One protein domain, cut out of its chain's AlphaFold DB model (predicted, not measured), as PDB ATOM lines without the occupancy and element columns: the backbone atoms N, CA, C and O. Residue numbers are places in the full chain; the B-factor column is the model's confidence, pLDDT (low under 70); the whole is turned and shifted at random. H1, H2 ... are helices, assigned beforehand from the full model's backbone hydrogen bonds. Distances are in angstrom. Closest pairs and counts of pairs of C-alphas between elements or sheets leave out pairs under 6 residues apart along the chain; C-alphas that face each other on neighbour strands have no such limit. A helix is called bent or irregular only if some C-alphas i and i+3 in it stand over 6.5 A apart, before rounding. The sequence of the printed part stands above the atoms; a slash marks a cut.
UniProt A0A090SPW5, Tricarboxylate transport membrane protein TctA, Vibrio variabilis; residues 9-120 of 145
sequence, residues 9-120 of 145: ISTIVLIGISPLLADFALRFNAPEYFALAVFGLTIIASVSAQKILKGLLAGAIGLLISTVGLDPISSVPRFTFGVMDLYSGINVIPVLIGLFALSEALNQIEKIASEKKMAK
ATOM      1  N   ILE A   9     181.973 -49.658  19.556       95.06
ATOM      2  CA  ILE A   9     181.597 -50.332  18.304       95.06
ATOM      3  C   ILE A   9     182.685 -51.328  17.882       95.06
ATOM      4  O   ILE A   9     182.368 -52.478  17.587       95.06
ATOM      5  N   SER A  10     183.961 -50.922  17.912       94.44
ATOM      6  CA  SER A  10     185.099 -51.798  17.603       94.44
ATOM      7  C   SER A  10     185.107 -53.036  18.497       94.44
ATOM      8  O   SER A  10     185.210 -54.150  17.997       94.44
ATOM      9  N   THR A  11     184.893 -52.863  19.804       94.62
ATOM     10  CA  THR A  11     184.860 -53.976  20.764       94.62
ATOM     11  C   THR A  11     183.725 -54.959  20.464       94.62
ATOM     12  O   THR A  11     183.965 -56.163  20.437       94.62
ATOM     13  N   ILE A  12     182.507 -54.477  20.185       95.25
ATOM     14  CA  ILE A  12     181.353 -55.340  19.863       95.25
ATOM     15  C   ILE A  12     181.613 -56.143  18.580       95.25
ATOM     16  O   ILE A  12     181.373 -57.351  18.541       95.25
ATOM     17  N   VAL A  13     182.142 -55.488  17.547       95.19
ATOM     18  CA  VAL A  13     182.489 -56.140  16.276       95.19
ATOM     19  C   VAL A  13     183.613 -57.161  16.475       95.19
ATOM     20  O   VAL A  13     183.523 -58.278  15.964       95.19
ATOM     21  N   LEU A  14     184.641 -56.820  17.259       95.06
ATOM     22  CA  LEU A  14     185.758 -57.715  17.552       95.06
ATOM     23  C   LEU A  14     185.293 -58.954  18.320       95.06
ATOM     24  O   LEU A  14     185.740 -60.044  17.996       95.06
ATOM     25  N   ILE A  15     184.371 -58.822  19.279       95.69
ATOM     26  CA  ILE A  15     183.794 -59.969  20.002       95.69
ATOM     27  C   ILE A  15     183.092 -60.929  19.032       95.69
ATOM     28  O   ILE A  15     183.266 -62.139  19.153       95.69
ATOM     29  N   GLY A  16     182.350 -60.408  18.048       94.94
ATOM     30  CA  GLY A  16     181.688 -61.239  17.037       94.94
ATOM     31  C   GLY A  16     182.658 -61.929  16.070       94.94
ATOM     32  O   GLY A  16     182.430 -63.068  15.672       94.94
ATOM     33  N   ILE A  17     183.754 -61.258  15.710       95.50
ATOM     34  CA  ILE A  17     184.767 -61.760  14.763       95.50
ATOM     35  C   ILE A  17     185.819 -62.653  15.450       95.50
ATOM     36  O   ILE A  17     186.380 -63.545  14.818       95.50
ATOM     37  N   SER A  18     186.061 -62.456  16.746       94.50
ATOM     38  CA  SER A  18     187.028 -63.193  17.569       94.50
ATOM     39  C   SER A  18     186.942 -64.721  17.436       94.50
ATOM     40  O   SER A  18     187.981 -65.324  17.163       94.50
ATOM     41  N   PRO A  19     185.766 -65.381  17.544       92.25
ATOM     42  CA  PRO A  19     185.695 -66.838  17.406       92.25
ATOM     43  C   PRO A  19     186.133 -67.321  16.017       92.25
ATOM     44  O   PRO A  19     186.870 -68.296  15.915       92.25
ATOM     45  N   LEU A  20     185.770 -66.595  14.952       93.19
ATOM     46  CA  LEU A  20     186.187 -66.928  13.588       93.19
ATOM     47  C   LEU A  20     187.710 -66.809  13.421       93.19
ATOM     48  O   LEU A  20     188.337 -67.645  12.770       93.19
ATOM     49  N   LEU A  21     188.311 -65.781  14.026       91.62
ATOM     50  CA  LEU A  21     189.765 -65.601  14.045       91.62
ATOM     51  C   LEU A  21     190.465 -66.686  14.867       91.62
ATOM     52  O   LEU A  21     191.532 -67.140  14.462       91.62
ATOM     53  N   ALA A  22     189.881 -67.111  15.988       91.94
ATOM     54  CA  ALA A  22     190.427 -68.173  16.826       91.94
ATOM     55  C   ALA A  22     190.433 -69.520  16.089       91.94
ATOM     56  O   ALA A  22     191.472 -70.177  16.045       91.94
ATOM     57  N   ASP A  23     189.329 -69.889  15.433       90.62
ATOM     58  CA  ASP A  23     189.267 -71.096  14.600       90.62
ATOM     59  C   ASP A  23     190.283 -71.049  13.456       90.62
ATOM     60  O   ASP A  23     190.926 -72.050  13.140       90.62
ATOM     61  N   PHE A  24     190.475 -69.878  12.843       89.00
ATOM     62  CA  PHE A  24     191.492 -69.705  11.812       89.00
ATOM     63  C   PHE A  24     192.912 -69.854  12.379       89.00
ATOM     64  O   PHE A  24     193.726 -70.558  11.787       89.00
ATOM     65  N   ALA A  25     193.199 -69.261  13.543       88.06
ATOM     66  CA  ALA A  25     194.495 -69.343  14.216       88.06
ATOM     67  C   ALA A  25     194.855 -70.779  14.635       88.06
ATOM     68  O   ALA A  25     195.997 -71.196  14.466       88.06
ATOM     69  N   LEU A  26     193.884 -71.560  15.116       87.00
ATOM     70  CA  LEU A  26     194.087 -72.966  15.490       87.00
ATOM     71  C   LEU A  26     194.414 -73.870  14.292       87.00
ATOM     72  O   LEU A  26     194.967 -74.953  14.470       87.00
ATOM     73  N   ARG A  27     194.085 -73.438  13.068       87.56
ATOM     74  CA  ARG A  27     194.412 -74.156  11.827       87.56
ATOM     75  C   ARG A  27     195.811 -73.842  11.294       87.56
ATOM     76  O   ARG A  27     196.217 -74.485  10.325       87.56
ATOM     77  N   PHE A  28     196.544 -72.896  11.890       89.06
ATOM     78  CA  PHE A  28     197.939 -72.648  11.520       89.06
ATOM     79  C   PHE A  28     198.781 -73.866  11.874       89.06
ATOM     80  O   PHE A  28     198.874 -74.273  13.030       89.06
ATOM     81  N   ASN A  29     199.411 -74.437  10.860       88.62
ATOM     82  CA  ASN A  29     200.340 -75.533  11.005       88.62
ATOM     83  C   ASN A  29     201.756 -75.039  10.681       88.62
ATOM     84  O   ASN A  29     202.011 -73.858  10.427       88.62
ATOM     85  N   ALA A  30     202.714 -75.964  10.718       90.06
ATOM     86  CA  ALA A  30     204.115 -75.687  10.426       90.06
ATOM     87  C   ALA A  30     204.365 -74.826   9.160       90.06
ATOM     88  O   ALA A  30     205.167 -73.891   9.261       90.06
ATOM     89  N   PRO A  31     203.723 -75.067   7.990       92.81
ATOM     90  CA  PRO A  31     204.000 -74.264   6.800       92.81
ATOM     91  C   PRO A  31     203.503 -72.816   6.918       92.81
ATOM     92  O   PRO A  31     204.192 -71.903   6.458       92.81
ATOM     93  N   GLU A  32     202.366 -72.567   7.569       91.81
ATOM     94  CA  GLU A  32     201.844 -71.210   7.753       91.81
ATOM     95  C   GLU A  32     202.707 -70.406   8.734       91.81
ATOM     96  O   GLU A  32     203.006 -69.238   8.476       91.81
ATOM     97  N   TYR A  33     203.183 -71.031   9.819       90.00
ATOM     98  CA  TYR A  33     204.140 -70.396  10.735       90.00
ATOM     99  C   TYR A  33     205.463 -70.049  10.042       90.00
ATOM    100  O   TYR A  33     206.018 -68.972  10.271       90.00
ATOM    101  N   PHE A  34     205.951 -70.922   9.157       93.25
ATOM    102  CA  PHE A  34     207.137 -70.632   8.353       93.25
ATOM    103  C   PHE A  34     206.906 -69.439   7.412       93.25
ATOM    104  O   PHE A  34     207.731 -68.524   7.361       93.25
ATOM    105  N   ALA A  35     205.765 -69.400   6.717       94.88
ATOM    106  CA  ALA A  35     205.408 -68.284   5.843       94.88
ATOM    107  C   ALA A  35     205.295 -66.957   6.613       94.88
ATOM    108  O   ALA A  35     205.810 -65.938   6.149       94.88
ATOM    109  N   LEU A  36     204.699 -66.967   7.811       93.06
ATOM    110  CA  LEU A  36     204.634 -65.798   8.695       93.06
ATOM    111  C   LEU A  36     206.025 -65.299   9.102       93.06
ATOM    112  O   LEU A  36     206.273 -64.091   9.080       93.06
ATOM    113  N   ALA A  37     206.946 -66.206   9.434       92.38
ATOM    114  CA  ALA A  37     208.317 -65.838   9.780       92.38
ATOM    115  C   ALA A  37     209.041 -65.174   8.595       92.38
ATOM    116  O   ALA A  37     209.646 -64.110   8.756       92.38
ATOM    117  N   VAL A  38     208.930 -65.749   7.391       94.88
ATOM    118  CA  VAL A  38     209.508 -65.176   6.161       94.88
ATOM    119  C   VAL A  38     208.882 -63.819   5.833       94.88
ATOM    120  O   VAL A  38     209.594 -62.877   5.477       94.88
ATOM    121  N   PHE A  39     207.567 -63.685   5.993       95.25
ATOM    122  CA  PHE A  39     206.853 -62.430   5.779       95.25
ATOM    123  C   PHE A  39     207.331 -61.332   6.740       95.25
ATOM    124  O   PHE A  39     207.664 -60.231   6.298       95.25
ATOM    125  N   GLY A  40     207.475 -61.642   8.031       93.62
ATOM    126  CA  GLY A  40     208.032 -60.716   9.020       93.62
ATOM    127  C   GLY A  40     209.465 -60.287   8.687       93.62
ATOM    128  O   GLY A  40     209.783 -59.097   8.712       93.62
ATOM    129  N   LEU A  41     210.316 -61.235   8.287       92.12
ATOM    130  CA  LEU A  41     211.689 -60.941   7.866       92.12
ATOM    131  C   LEU A  41     211.731 -60.051   6.612       92.12
ATOM    132  O   LEU A  41     212.564 -59.149   6.513       92.12
ATOM    133  N   THR A  42     210.789 -60.257   5.689       92.44
ATOM    134  CA  THR A  42     210.631 -59.439   4.480       92.44
ATOM    135  C   THR A  42     210.225 -58.005   4.825       92.44
ATOM    136  O   THR A  42     210.777 -57.065   4.254       92.44
ATOM    137  N   ILE A  43     209.334 -57.804   5.803       93.25
ATOM    138  CA  ILE A  43     208.965 -56.463   6.292       93.25
ATOM    139  C   ILE A  43     210.185 -55.747   6.886       93.25
ATOM    140  O   ILE A  43     210.443 -54.591   6.548       93.25
ATOM    141  N   ILE A  44     210.973 -56.433   7.722       90.94
ATOM    142  CA  ILE A  44     212.197 -55.868   8.319       90.94
ATOM    143  C   ILE A  44     213.185 -55.446   7.221       90.94
ATOM    144  O   ILE A  44     213.748 -54.346   7.267       90.94
ATOM    145  N   ALA A  45     213.363 -56.292   6.202       89.31
ATOM    146  CA  ALA A  45     214.195 -55.975   5.047       89.31
ATOM    147  C   ALA A  45     213.651 -54.763   4.266       89.31
ATOM    148  O   ALA A  45     214.426 -53.875   3.908       89.31
ATOM    149  N   SER A  46     212.331 -54.687   4.068       90.50
ATOM    150  CA  SER A  46     211.663 -53.610   3.329       90.50
ATOM    151  C   SER A  46     211.761 -52.248   4.021       90.50
ATOM    152  O   SER A  46     211.921 -51.234   3.346       90.50
ATOM    153  N   VAL A  47     211.682 -52.196   5.353       89.38
ATOM    154  CA  VAL A  47     211.799 -50.937   6.119       89.38
ATOM    155  C   VAL A  47     213.230 -50.377   6.076       89.38
ATOM    156  O   VAL A  47     213.453 -49.177   6.222       89.38
ATOM    157  N   SER A  48     214.221 -51.221   5.794       86.75
ATOM    158  CA  SER A  48     215.647 -50.899   5.922       86.75
ATOM    159  C   SER A  48     216.277 -50.311   4.649       86.75
ATOM    160  O   SER A  48     217.465 -50.517   4.390       86.75
ATOM    161  N   ALA A  49     215.492 -49.556   3.871       68.12
ATOM    162  CA  ALA A  49     215.711 -49.190   2.464       68.12
ATOM    163  C   ALA A  49     217.131 -48.720   2.066       68.12
ATOM    164  O   ALA A  49     217.580 -49.026   0.966       68.12
ATOM    165  N   GLN A  50     217.870 -48.008   2.926       76.50
ATOM    166  CA  GLN A  50     219.246 -47.578   2.608       76.50
ATOM    167  C   GLN A  50     220.330 -48.612   2.951       76.50
ATOM    168  O   GLN A  50     221.415 -48.606   2.362       76.50
ATOM    169  N   LYS A  51     220.102 -49.448   3.968       87.31
ATOM    170  CA  LYS A  51     221.112 -50.337   4.562       87.31
ATOM    171  C   LYS A  51     220.437 -51.611   5.073       87.31
ATOM    172  O   LYS A  51     220.364 -51.830   6.282       87.31
ATOM    173  N   ILE A  52     220.016 -52.476   4.148       88.44
ATOM    174  CA  ILE A  52     219.335 -53.749   4.451       88.44
ATOM    175  C   ILE A  52     220.109 -54.562   5.498       88.44
ATOM    176  O   ILE A  52     219.524 -55.036   6.463       88.44
ATOM    177  N   LEU A  53     221.440 -54.641   5.371       89.62
ATOM    178  CA  LEU A  53     222.282 -55.393   6.306       89.62
ATOM    179  C   LEU A  53     222.209 -54.854   7.746       89.62
ATOM    180  O   LEU A  53     222.166 -55.642   8.681       89.62
ATOM    181  N   LYS A  54     222.157 -53.526   7.936       88.81
ATOM    182  CA  LYS A  54     222.033 -52.925   9.279       88.81
ATOM    183  C   LYS A  54     220.665 -53.213   9.889       88.81
ATOM    184  O   LYS A  54     220.579 -53.495  11.078       88.81
ATOM    185  N   GLY A  55     219.624 -53.168   9.065       90.06
ATOM    186  CA  GLY A  55     218.269 -53.507   9.470       90.06
ATOM    187  C   GLY A  55     218.101 -54.967   9.854       90.06
ATOM    188  O   GLY A  55     217.557 -55.268  10.911       90.06
ATOM    189  N   LEU A  56     218.639 -55.874   9.039       90.62
ATOM    190  CA  LEU A  56     218.607 -57.304   9.322       90.62
ATOM    191  C   LEU A  56     219.423 -57.647  10.574       90.62
ATOM    192  O   LEU A  56     218.980 -58.467  11.369       90.62
ATOM    193  N   LEU A  57     220.567 -56.989  10.795       92.81
ATOM    194  CA  LEU A  57     221.354 -57.159  12.019       92.81
ATOM    195  C   LEU A  57     220.581 -56.673  13.257       92.81
ATOM    196  O   LEU A  57     220.544 -57.371  14.265       92.81
ATOM    197  N   ALA A  58     219.922 -55.512  13.173       90.44
ATOM    198  CA  ALA A  58     219.071 -54.997  14.247       90.44
ATOM    199  C   ALA A  58     217.874 -55.925  14.521       90.44
ATOM    200  O   ALA A  58     217.567 -56.209  15.679       90.44
ATOM    201  N   GLY A  59     217.248 -56.456  13.467       90.62
ATOM    202  CA  GLY A  59     216.186 -57.455  13.566       90.62
ATOM    203  C   GLY A  59     216.665 -58.769  14.185       90.62
ATOM    204  O   GLY A  59     215.988 -59.305  15.053       90.62
ATOM    205  N   ALA A  60     217.850 -59.259  13.810       92.19
ATOM    206  CA  ALA A  60     218.449 -60.462  14.384       92.19
ATOM    207  C   ALA A  60     218.780 -60.284  15.873       92.19
ATOM    208  O   ALA A  60     218.509 -61.177  16.672       92.19
ATOM    209  N   ILE A  61     219.306 -59.118  16.261       92.06
ATOM    210  CA  ILE A  61     219.530 -58.774  17.671       92.06
ATOM    211  C   ILE A  61     218.196 -58.752  18.425       92.06
ATOM    212  O   ILE A  61     218.083 -59.381  19.474       92.06
ATOM    213  N   GLY A  62     217.167 -58.097  17.882       90.12
ATOM    214  CA  GLY A  62     215.831 -58.084  18.484       90.12
ATOM    215  C   GLY A  62     215.228 -59.485  18.625       90.12
ATOM    216  O   GLY A  62     214.679 -59.813  19.676       90.12
ATOM    217  N   LEU A  63     215.395 -60.338  17.609       90.00
ATOM    218  CA  LEU A  63     214.951 -61.730  17.630       90.00
ATOM    219  C   LEU A  63     215.645 -62.510  18.753       90.00
ATOM    220  O   LEU A  63     214.967 -63.166  19.536       90.00
ATOM    221  N   LEU A  64     216.972 -62.396  18.879       89.31
ATOM    222  CA  LEU A  64     217.736 -63.053  19.946       89.31
ATOM    223  C   LEU A  64     217.250 -62.627  21.334       89.31
ATOM    224  O   LEU A  64     217.013 -63.481  22.186       89.31
ATOM    225  N   ILE A  65     217.030 -61.329  21.548       88.69
ATOM    226  CA  ILE A  65     216.504 -60.803  22.817       88.69
ATOM    227  C   ILE A  65     215.091 -61.347  23.086       88.69
ATOM    228  O   ILE A  65     214.779 -61.717  24.214       88.69
ATOM    229  N   SER A  66     214.257 -61.478  22.053       87.44
ATOM    230  CA  SER A  66     212.908 -62.041  22.173       87.44
ATOM    231  C   SER A  66     212.881 -63.545  22.481       87.44
ATOM    232  O   SER A  66     211.841 -64.036  22.912       87.44
ATOM    233  N   THR A  67     213.974 -64.287  22.260       86.38
ATOM    234  CA  THR A  67     214.044 -65.723  22.609       86.38
ATOM    235  C   THR A  67     214.291 -65.990  24.096       86.38
ATOM    236  O   THR A  67     214.264 -67.146  24.520       86.38
ATOM    237  N   VAL A  68     214.540 -64.945  24.889       88.56
ATOM    238  CA  VAL A  68     214.718 -65.048  26.339       88.56
ATOM    239  C   VAL A  68     213.364 -65.299  27.003       88.56
ATOM    240  O   VAL A  68     212.466 -64.463  26.904       88.56
ATOM    241  N   GLY A  69     213.229 -66.426  27.704       85.69
ATOM    242  CA  GLY A  69     212.025 -66.786  28.455       85.69
ATOM    243  C   GLY A  69     211.649 -68.261  28.356       85.69
ATOM    244  O   GLY A  69     212.467 -69.115  28.007       85.69
ATOM    245  N   LEU A  70     210.403 -68.574  28.706       83.12
ATOM    246  CA  LEU A  70     209.834 -69.914  28.567       83.12
ATOM    247  C   LEU A  70     209.373 -70.184  27.129       83.12
ATOM    248  O   LEU A  70     208.601 -69.416  26.559       83.12
ATOM    249  N   ASP A  71     209.809 -71.310  26.560       82.88
ATOM    250  CA  ASP A  71     209.289 -71.793  25.280       82.88
ATOM    251  C   ASP A  71     207.834 -72.287  25.452       82.88
ATOM    252  O   ASP A  71     207.598 -73.174  26.278       82.88
ATOM    253  N   PRO A  72     206.854 -71.763  24.690       75.06
ATOM    254  CA  PRO A  72     205.437 -72.079  24.885       75.06
ATOM    255  C   PRO A  72     205.062 -73.515  24.491       75.06
ATOM    256  O   PRO A  72     204.013 -73.999  24.905       75.06
ATOM    257  N   ILE A  73     205.895 -74.200  23.702       77.25
ATOM    258  CA  ILE A  73     205.647 -75.576  23.253       77.25
ATOM    259  C   ILE A  73     206.296 -76.564  24.223       77.25
ATOM    260  O   ILE A  73     205.680 -77.537  24.648       77.25
ATOM    261  N   SER A  74     207.554 -76.312  24.572       77.06
ATOM    262  CA  SER A  74     208.399 -77.262  25.300       77.06
ATOM    263  C   SER A  74     208.401 -77.011  26.808       77.06
ATOM    264  O   SER A  74     208.873 -77.858  27.561       77.06
ATOM    265  N   SER A  75     207.920 -75.846  27.262       78.25
ATOM    266  CA  SER A  75     208.004 -75.390  28.661       78.25
ATOM    267  C   SER A  75     209.433 -75.415  29.224       78.25
ATOM    268  O   SER A  75     209.648 -75.534  30.430       78.25
ATOM    269  N   VAL A  76     210.428 -75.302  28.339       82.31
ATOM    270  CA  VAL A  76     211.843 -75.263  28.709       82.31
ATOM    271  C   VAL A  76     212.287 -73.802  28.802       82.31
ATOM    272  O   VAL A  76     212.100 -73.053  27.838       82.31
ATOM    273  N   PRO A  77     212.888 -73.380  29.928       81.38
ATOM    274  CA  PRO A  77     213.477 -72.056  30.052       81.38
ATOM    275  C   PRO A  77     214.686 -71.885  29.116       81.38
ATOM    276  O   PRO A  77     215.637 -72.667  29.169       81.38
ATOM    277  N   ARG A  78     214.689 -70.830  28.294       83.00
ATOM    278  CA  ARG A  78     215.828 -70.409  27.463       83.00
ATOM    279  C   ARG A  78     216.348 -69.056  27.946       83.00
ATOM    280  O   ARG A  78     215.602 -68.089  28.029       83.00
ATOM    281  N   PHE A  79     217.642 -68.992  28.260       80.69
ATOM    282  CA  PHE A  79     218.343 -67.768  28.684       80.69
ATOM    283  C   PHE A  79     217.816 -67.083  29.967       80.69
ATOM    284  O   PHE A  79     218.069 -65.903  30.180       80.69
ATOM    285  N   THR A  80     217.125 -67.801  30.857       78.69
ATOM    286  CA  THR A  80     216.611 -67.276  32.144       78.69
ATOM    287  C   THR A  80     217.623 -67.292  33.291       78.69
ATOM    288  O   THR A  80     217.376 -66.659  34.312       78.69
ATOM    289  N   PHE A  81     218.744 -68.014  33.167       78.75
ATOM    290  CA  PHE A  81     219.844 -68.071  34.155       78.75
ATOM    291  C   PHE A  81     219.421 -68.324  35.625       78.75
ATOM    292  O   PHE A  81     220.152 -67.981  36.549       78.75
ATOM    293  N   GLY A  82     218.250 -68.929  35.857       78.31
ATOM    294  CA  GLY A  82     217.698 -69.177  37.197       78.31
ATOM    295  C   GLY A  82     216.917 -68.009  37.819       78.31
ATOM    296  O   GLY A  82     216.415 -68.152  38.930       78.31
ATOM    297  N   VAL A  83     216.763 -66.882  37.120       81.75
ATOM    298  CA  VAL A  83     215.997 -65.714  37.585       81.75
ATOM    299  C   VAL A  83     214.521 -65.880  37.219       81.75
ATOM    300  O   VAL A  83     214.194 -65.984  36.038       81.75
ATOM    301  N   MET A  84     213.629 -65.877  38.217       79.94
ATOM    302  CA  MET A  84     212.179 -66.053  38.016       79.94
ATOM    303  C   MET A  84     211.552 -64.945  37.162       79.94
ATOM    304  O   MET A  84     210.681 -65.229  36.349       79.94
ATOM    305  N   ASP A  85     212.037 -63.705  37.267       80.19
ATOM    306  CA  ASP A  85     211.514 -62.577  36.482       80.19
ATOM    307  C   ASP A  85     211.752 -62.715  34.974       80.19
ATOM    308  O   ASP A  85     211.053 -62.092  34.183       80.19
ATOM    309  N   LEU A  86     212.717 -63.540  34.550       81.00
ATOM    310  CA  LEU A  86     212.952 -63.806  33.131       81.00
ATOM    311  C   LEU A  86     212.051 -64.926  32.594       81.00
ATOM    312  O   LEU A  86     212.040 -65.143  31.386       81.00
ATOM    313  N   TYR A  87     211.317 -65.666  33.437       81.25
ATOM    314  CA  TYR A  87     210.466 -66.778  32.976       81.25
ATOM    315  C   TYR A  87     209.308 -66.271  32.119       81.25
ATOM    316  O   TYR A  87     208.953 -66.903  31.126       81.25
ATOM    317  N   SER A  88     208.774 -65.101  32.464       80.12
ATOM    318  CA  SER A  88     207.795 -64.353  31.670       80.12
ATOM    319  C   SER A  88     208.412 -63.655  30.447       80.12
ATOM    320  O   SER A  88     207.693 -63.011  29.683       80.12
ATOM    321  N   GLY A  89     209.721 -63.811  30.234       84.12
ATOM    322  CA  GLY A  89     210.485 -63.155  29.183       84.12
ATOM    323  C   GLY A  89     210.793 -61.694  29.497       84.12
ATOM    324  O   GLY A  89     210.543 -61.179  30.588       84.12
ATOM    325  N   ILE A  90     211.372 -60.999  28.522       85.75
ATOM    326  CA  ILE A  90     211.671 -59.574  28.662       85.75
ATOM    327  C   ILE A  90     210.396 -58.773  28.392       85.75
ATOM    328  O   ILE A  90     209.807 -58.855  27.314       85.75
ATOM    329  N   ASN A  91     209.986 -57.957  29.365       87.38
ATOM    330  CA  ASN A  91     208.816 -57.100  29.214       87.38
ATOM    331  C   ASN A  91     209.007 -56.115  28.048       87.38
ATOM    332  O   ASN A  91     209.930 -55.297  28.034       87.38
ATOM    333  N   VAL A  92     208.079 -56.161  27.092       87.12
ATOM    334  CA  VAL A  92     208.129 -55.352  25.866       87.12
ATOM    335  C   VAL A  92     208.007 -53.855  26.173       87.12
ATOM    336  O   VAL A  92     208.657 -53.043  25.523       87.12
ATOM    337  N   ILE A  93     207.232 -53.472  27.195       92.38
ATOM    338  CA  ILE A  93     207.010 -52.064  27.564       92.38
ATOM    339  C   ILE A  93     208.333 -51.351  27.936       92.38
ATOM    340  O   ILE A  93     208.665 -50.368  27.272       92.38
ATOM    341  N   PRO A  94     209.133 -51.824  28.915       91.00
ATOM    342  CA  PRO A  94     210.462 -51.283  29.204       91.00
ATOM    343  C   PRO A  94     211.393 -51.232  27.992       91.00
ATOM    344  O   PRO A  94     212.087 -50.234  27.806       91.00
ATOM    345  N   VAL A  95     211.403 -52.281  27.160       91.69
ATOM    346  CA  VAL A  95     212.257 -52.339  25.961       91.69
ATOM    347  C   VAL A  95     211.884 -51.237  24.976       91.69
ATOM    348  O   VAL A  95     212.766 -50.529  24.494       91.69
ATOM    349  N   LEU A  96     210.589 -51.052  24.712       91.94
ATOM    350  CA  LEU A  96     210.104 -49.990  23.836       91.94
ATOM    351  C   LEU A  96     210.443 -48.610  24.401       91.94
ATOM    352  O   LEU A  96     211.015 -47.793  23.683       91.94
ATOM    353  N   ILE A  97     210.154 -48.361  25.682       94.94
ATOM    354  CA  ILE A  97     210.464 -47.077  26.332       94.94
ATOM    355  C   ILE A  97     211.966 -46.777  26.237       94.94
ATOM    356  O   ILE A  97     212.343 -45.671  25.856       94.94
ATOM    357  N   GLY A  98     212.822 -47.761  26.526       94.62
ATOM    358  CA  GLY A  98     214.274 -47.615  26.442       94.62
ATOM    359  C   GLY A  98     214.768 -47.349  25.021       94.62
ATOM    360  O   GLY A  98     215.591 -46.458  24.817       94.62
ATOM    361  N   LEU A  99     214.243 -48.072  24.028       91.94
ATOM    362  CA  LEU A  99     214.631 -47.899  22.629       91.94
ATOM    363  C   LEU A  99     214.209 -46.527  22.083       91.94
ATOM    364  O   LEU A  99     215.001 -45.869  21.408       91.94
ATOM    365  N   PHE A 100     212.997 -46.068  22.411       92.44
ATOM    366  CA  PHE A 100     212.527 -44.734  22.032       92.44
ATOM    367  C   PHE A 100     213.329 -43.629  22.720       92.44
ATOM    368  O   PHE A 100     213.783 -42.705  22.046       92.44
ATOM    369  N   ALA A 101     213.560 -43.740  24.032       96.00
ATOM    370  CA  ALA A 101     214.360 -42.770  24.775       96.00
ATOM    371  C   ALA A 101     215.793 -42.680  24.230       96.00
ATOM    372  O   ALA A 101     216.320 -41.581  24.059       96.00
ATOM    373  N   LEU A 102     216.411 -43.820  23.902       94.81
ATOM    374  CA  LEU A 102     217.740 -43.864  23.296       94.81
ATOM    375  C   LEU A 102     217.753 -43.218  21.904       94.81
ATOM    376  O   LEU A 102     218.655 -42.436  21.607       94.81
ATOM    377  N   SER A 103     216.758 -43.518  21.065       92.69
ATOM    378  CA  SER A 103     216.629 -42.913  19.734       92.69
ATOM    379  C   SER A 103     216.507 -41.391  19.820       92.69
ATOM    380  O   SER A 103     217.209 -40.680  19.102       92.69
ATOM    381  N   GLU A 104     215.661 -40.887  20.718       93.38
ATOM    382  CA  GLU A 104     215.459 -39.448  20.901       93.38
ATOM    383  C   GLU A 104     216.721 -38.769  21.450       93.38
ATOM    384  O   GLU A 104     217.136 -37.727  20.941       93.38
ATOM    385  N   ALA A 105     217.397 -39.392  22.423       94.69
ATOM    386  CA  ALA A 105     218.646 -38.879  22.982       94.69
ATOM    387  C   ALA A 105     219.753 -38.765  21.921       94.69
ATOM    388  O   ALA A 105     220.426 -37.735  21.838       94.69
ATOM    389  N   LEU A 106     219.927 -39.789  21.078       93.62
ATOM    390  CA  LEU A 106     220.899 -39.761  19.981       93.62
ATOM    391  C   LEU A 106     220.569 -38.662  18.963       93.62
ATOM    392  O   LEU A 106     221.460 -37.910  18.566       93.62
ATOM    393  N   ASN A 107     219.294 -38.528  18.595       93.19
ATOM    394  CA  ASN A 107     218.831 -37.519  17.644       93.19
ATOM    395  C   ASN A 107     219.026 -36.093  18.195       93.19
ATOM    396  O   ASN A 107     219.449 -35.177  17.485       93.19
ATOM    397  N   GLN A 108     218.800 -35.904  19.498       93.62
ATOM    398  CA  GLN A 108     219.025 -34.631  20.174       93.62
ATOM    399  C   GLN A 108     220.516 -34.267  20.230       93.62
ATOM    400  O   GLN A 108     220.873 -33.117  19.961       93.62
ATOM    401  N   ILE A 109     221.398 -35.235  20.502       93.94
ATOM    402  CA  ILE A 109     222.857 -35.032  20.457       93.94
ATOM    403  C   ILE A 109     223.310 -34.670  19.037       93.94
ATOM    404  O   ILE A 109     224.108 -33.743  18.874       93.94
ATOM    405  N   GLU A 110     222.801 -35.354  18.011       92.38
ATOM    406  CA  GLU A 110     223.128 -35.061  16.610       92.38
ATOM    407  C   GLU A 110     222.696 -33.644  16.216       92.38
ATOM    408  O   GLU A 110     223.481 -32.904  15.613       92.38
ATOM    409  N   LYS A 111     221.496 -33.222  16.627       91.62
ATOM    410  CA  LYS A 111     220.998 -31.864  16.392       91.62
ATOM    411  C   LYS A 111     221.899 -30.805  17.033       91.62
ATOM    412  O   LYS A 111     222.324 -29.876  16.348       91.62
ATOM    413  N   ILE A 112     222.272 -30.987  18.303       88.69
ATOM    414  CA  ILE A 112     223.180 -30.073  19.019       88.69
ATOM    415  C   ILE A 112     224.568 -30.052  18.352       88.69
ATOM    416  O   ILE A 112     225.171 -28.989  18.185       88.69
ATOM    417  N   ALA A 113     225.088 -31.210  17.938       85.38
ATOM    418  CA  ALA A 113     226.377 -31.310  17.255       85.38
ATOM    419  C   ALA A 113     226.363 -30.639  15.869       85.38
ATOM    420  O   ALA A 113     227.358 -30.019  15.475       85.38
ATOM    421  N   SER A 114     225.247 -30.729  15.142       78.81
ATOM    422  CA  SER A 114     225.054 -30.089  13.839       78.81
ATOM    423  C   SER A 114     224.919 -28.565  13.966       78.81
ATOM    424  O   SER A 114     225.601 -27.828  13.249       78.81
ATOM    425  N   GLU A 115     224.168 -28.073  14.957       72.62
ATOM    426  CA  GLU A 115     224.087 -26.640  15.283       72.62
ATOM    427  C   GLU A 115     225.465 -26.066  15.656       72.62
ATOM    428  O   GLU A 115     225.838 -24.988  15.190       72.62
ATOM    429  N   LYS A 116     226.294 -26.821  16.391       61.12
ATOM    430  CA  LYS A 116     227.669 -26.412  16.734       61.12
ATOM    431  C   LYS A 116     228.613 -26.352  15.523       61.12
ATOM    432  O   LYS A 116     229.570 -25.581  15.539       61.12
ATOM    433  N   LYS A 117     228.357 -27.135  14.463       57.91
ATOM    434  CA  LYS A 117     229.102 -27.059  13.189       57.91
ATOM    435  C   LYS A 117     228.693 -25.850  12.338       57.91
ATOM    436  O   LYS A 117     229.546 -25.323  11.623       57.91
ATOM    437  N   MET A 118     227.439 -25.396  12.429       53.81
ATOM    438  CA  MET A 118     226.964 -24.165  11.770       53.81
ATOM    439  C   MET A 118     227.292 -22.901  12.578       53.81
ATOM    440  O   MET A 118     227.518 -21.841  12.001       53.81
ATOM    441  N   ALA A 119     227.435 -23.018  13.899       54.81
ATOM    442  CA  ALA A 119     227.944 -21.980  14.788       54.81
ATOM    443  C   ALA A 119     229.484 -21.906  14.780       54.81
ATOM    444  O   ALA A 119     230.123 -21.872  15.830       54.81
ATOM    445  N   LYS A 120     230.112 -21.833  13.597       45.50
ATOM    446  CA  LYS A 120     231.349 -21.048  13.491       45.50
ATOM    447  C   LYS A 120     230.898 -19.589  13.448       45.50
ATOM    448  O   LYS A 120     230.457 -19.153  12.385       45.50
TER     449      LYS A 120
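Overview. This is residues 9 to 120 of the 145 residues of the protein "Tricarboxylate transport membrane protein TctA" of Vibrio variabilis (UniProt A0A090SPW5). An open, spread-out chain of helices: H2 and H3 meet near the end of H2 and the start of H3 as a V, while the bent H1 sticks out as a free arm at one end of the model and most of the long H4, residues 96 to 118, sticks out at the other. Between H3 and H4 the chain makes a long loop, residues 67 to 91, with no named element. The printed part has 112 residues with four named helices, in the order H1, H2, H3, H4, and no named strand; the class is all helix. The whole is only just extended, close to loose, with a radius of gyration of the C-alphas of 20.3 A, and its outline is elongated, spanning 65 by 42 by 32 A.

Along the chain. H1 covers residues 9 to 26 and begins with C-alpha 9 at (181.597, -50.332, 18.304). By its hydrogen bonds it was assigned as one helix, but it is bent: C-alphas 16 and 19 are 6.9 A apart. Its arms are H1a, residues 9 to 16, and H1b, residues 19 to 26. H2 covers residues 30 to 47 and is 26.3 A long from first to last C-alpha. H3, residues 52 to 66, is 20.6 A long and begins with C-alpha 52 at (219.335, -53.749, 4.451). H4, residues 92 to 118, is the longest helix at 39.1 A and ends with C-alpha 118 at (226.964, -24.165, 11.770).

Arrangement. The lines of H1a and H1b stand at a steep tilt of 59 degrees. H1a is apart from H2, H3 and H4, and so is H1b. H2 touches H3 with residues 41 to 47 alone; the closest C-alphas are those of Ala 45 and Ile 52, 5.6 A apart. These two helices run opposite ways at a steep tilt of 49 degrees, with their centres 13.5 A apart. After H3, residues 69 to 70 pair with residues 77 to 78, antiparallel, a pairing too short to be named. H4 is apart from H2 and from H3. In H1a, H1b, H2, H3 and H4 every O i to N i+4 pair is within hydrogen-bond range.

Size, cuts and confidence. The two C-alphas farthest apart are those of Asp 23 and Lys 120, 65.4 A. Residues 9 to 27, 29 to 35 and 96 to 120 stand free; the body without them has 61 residues and spans 41 by 30 by 18 A. The printed part has no cut. The links from H1 to H2 and from H2 to H3 are tight, and that from H3 to H4, with 25 residues, is long. The mean pLDDT of the printed part is 87.2; residue 49 and residues 116 to 120 are under 70.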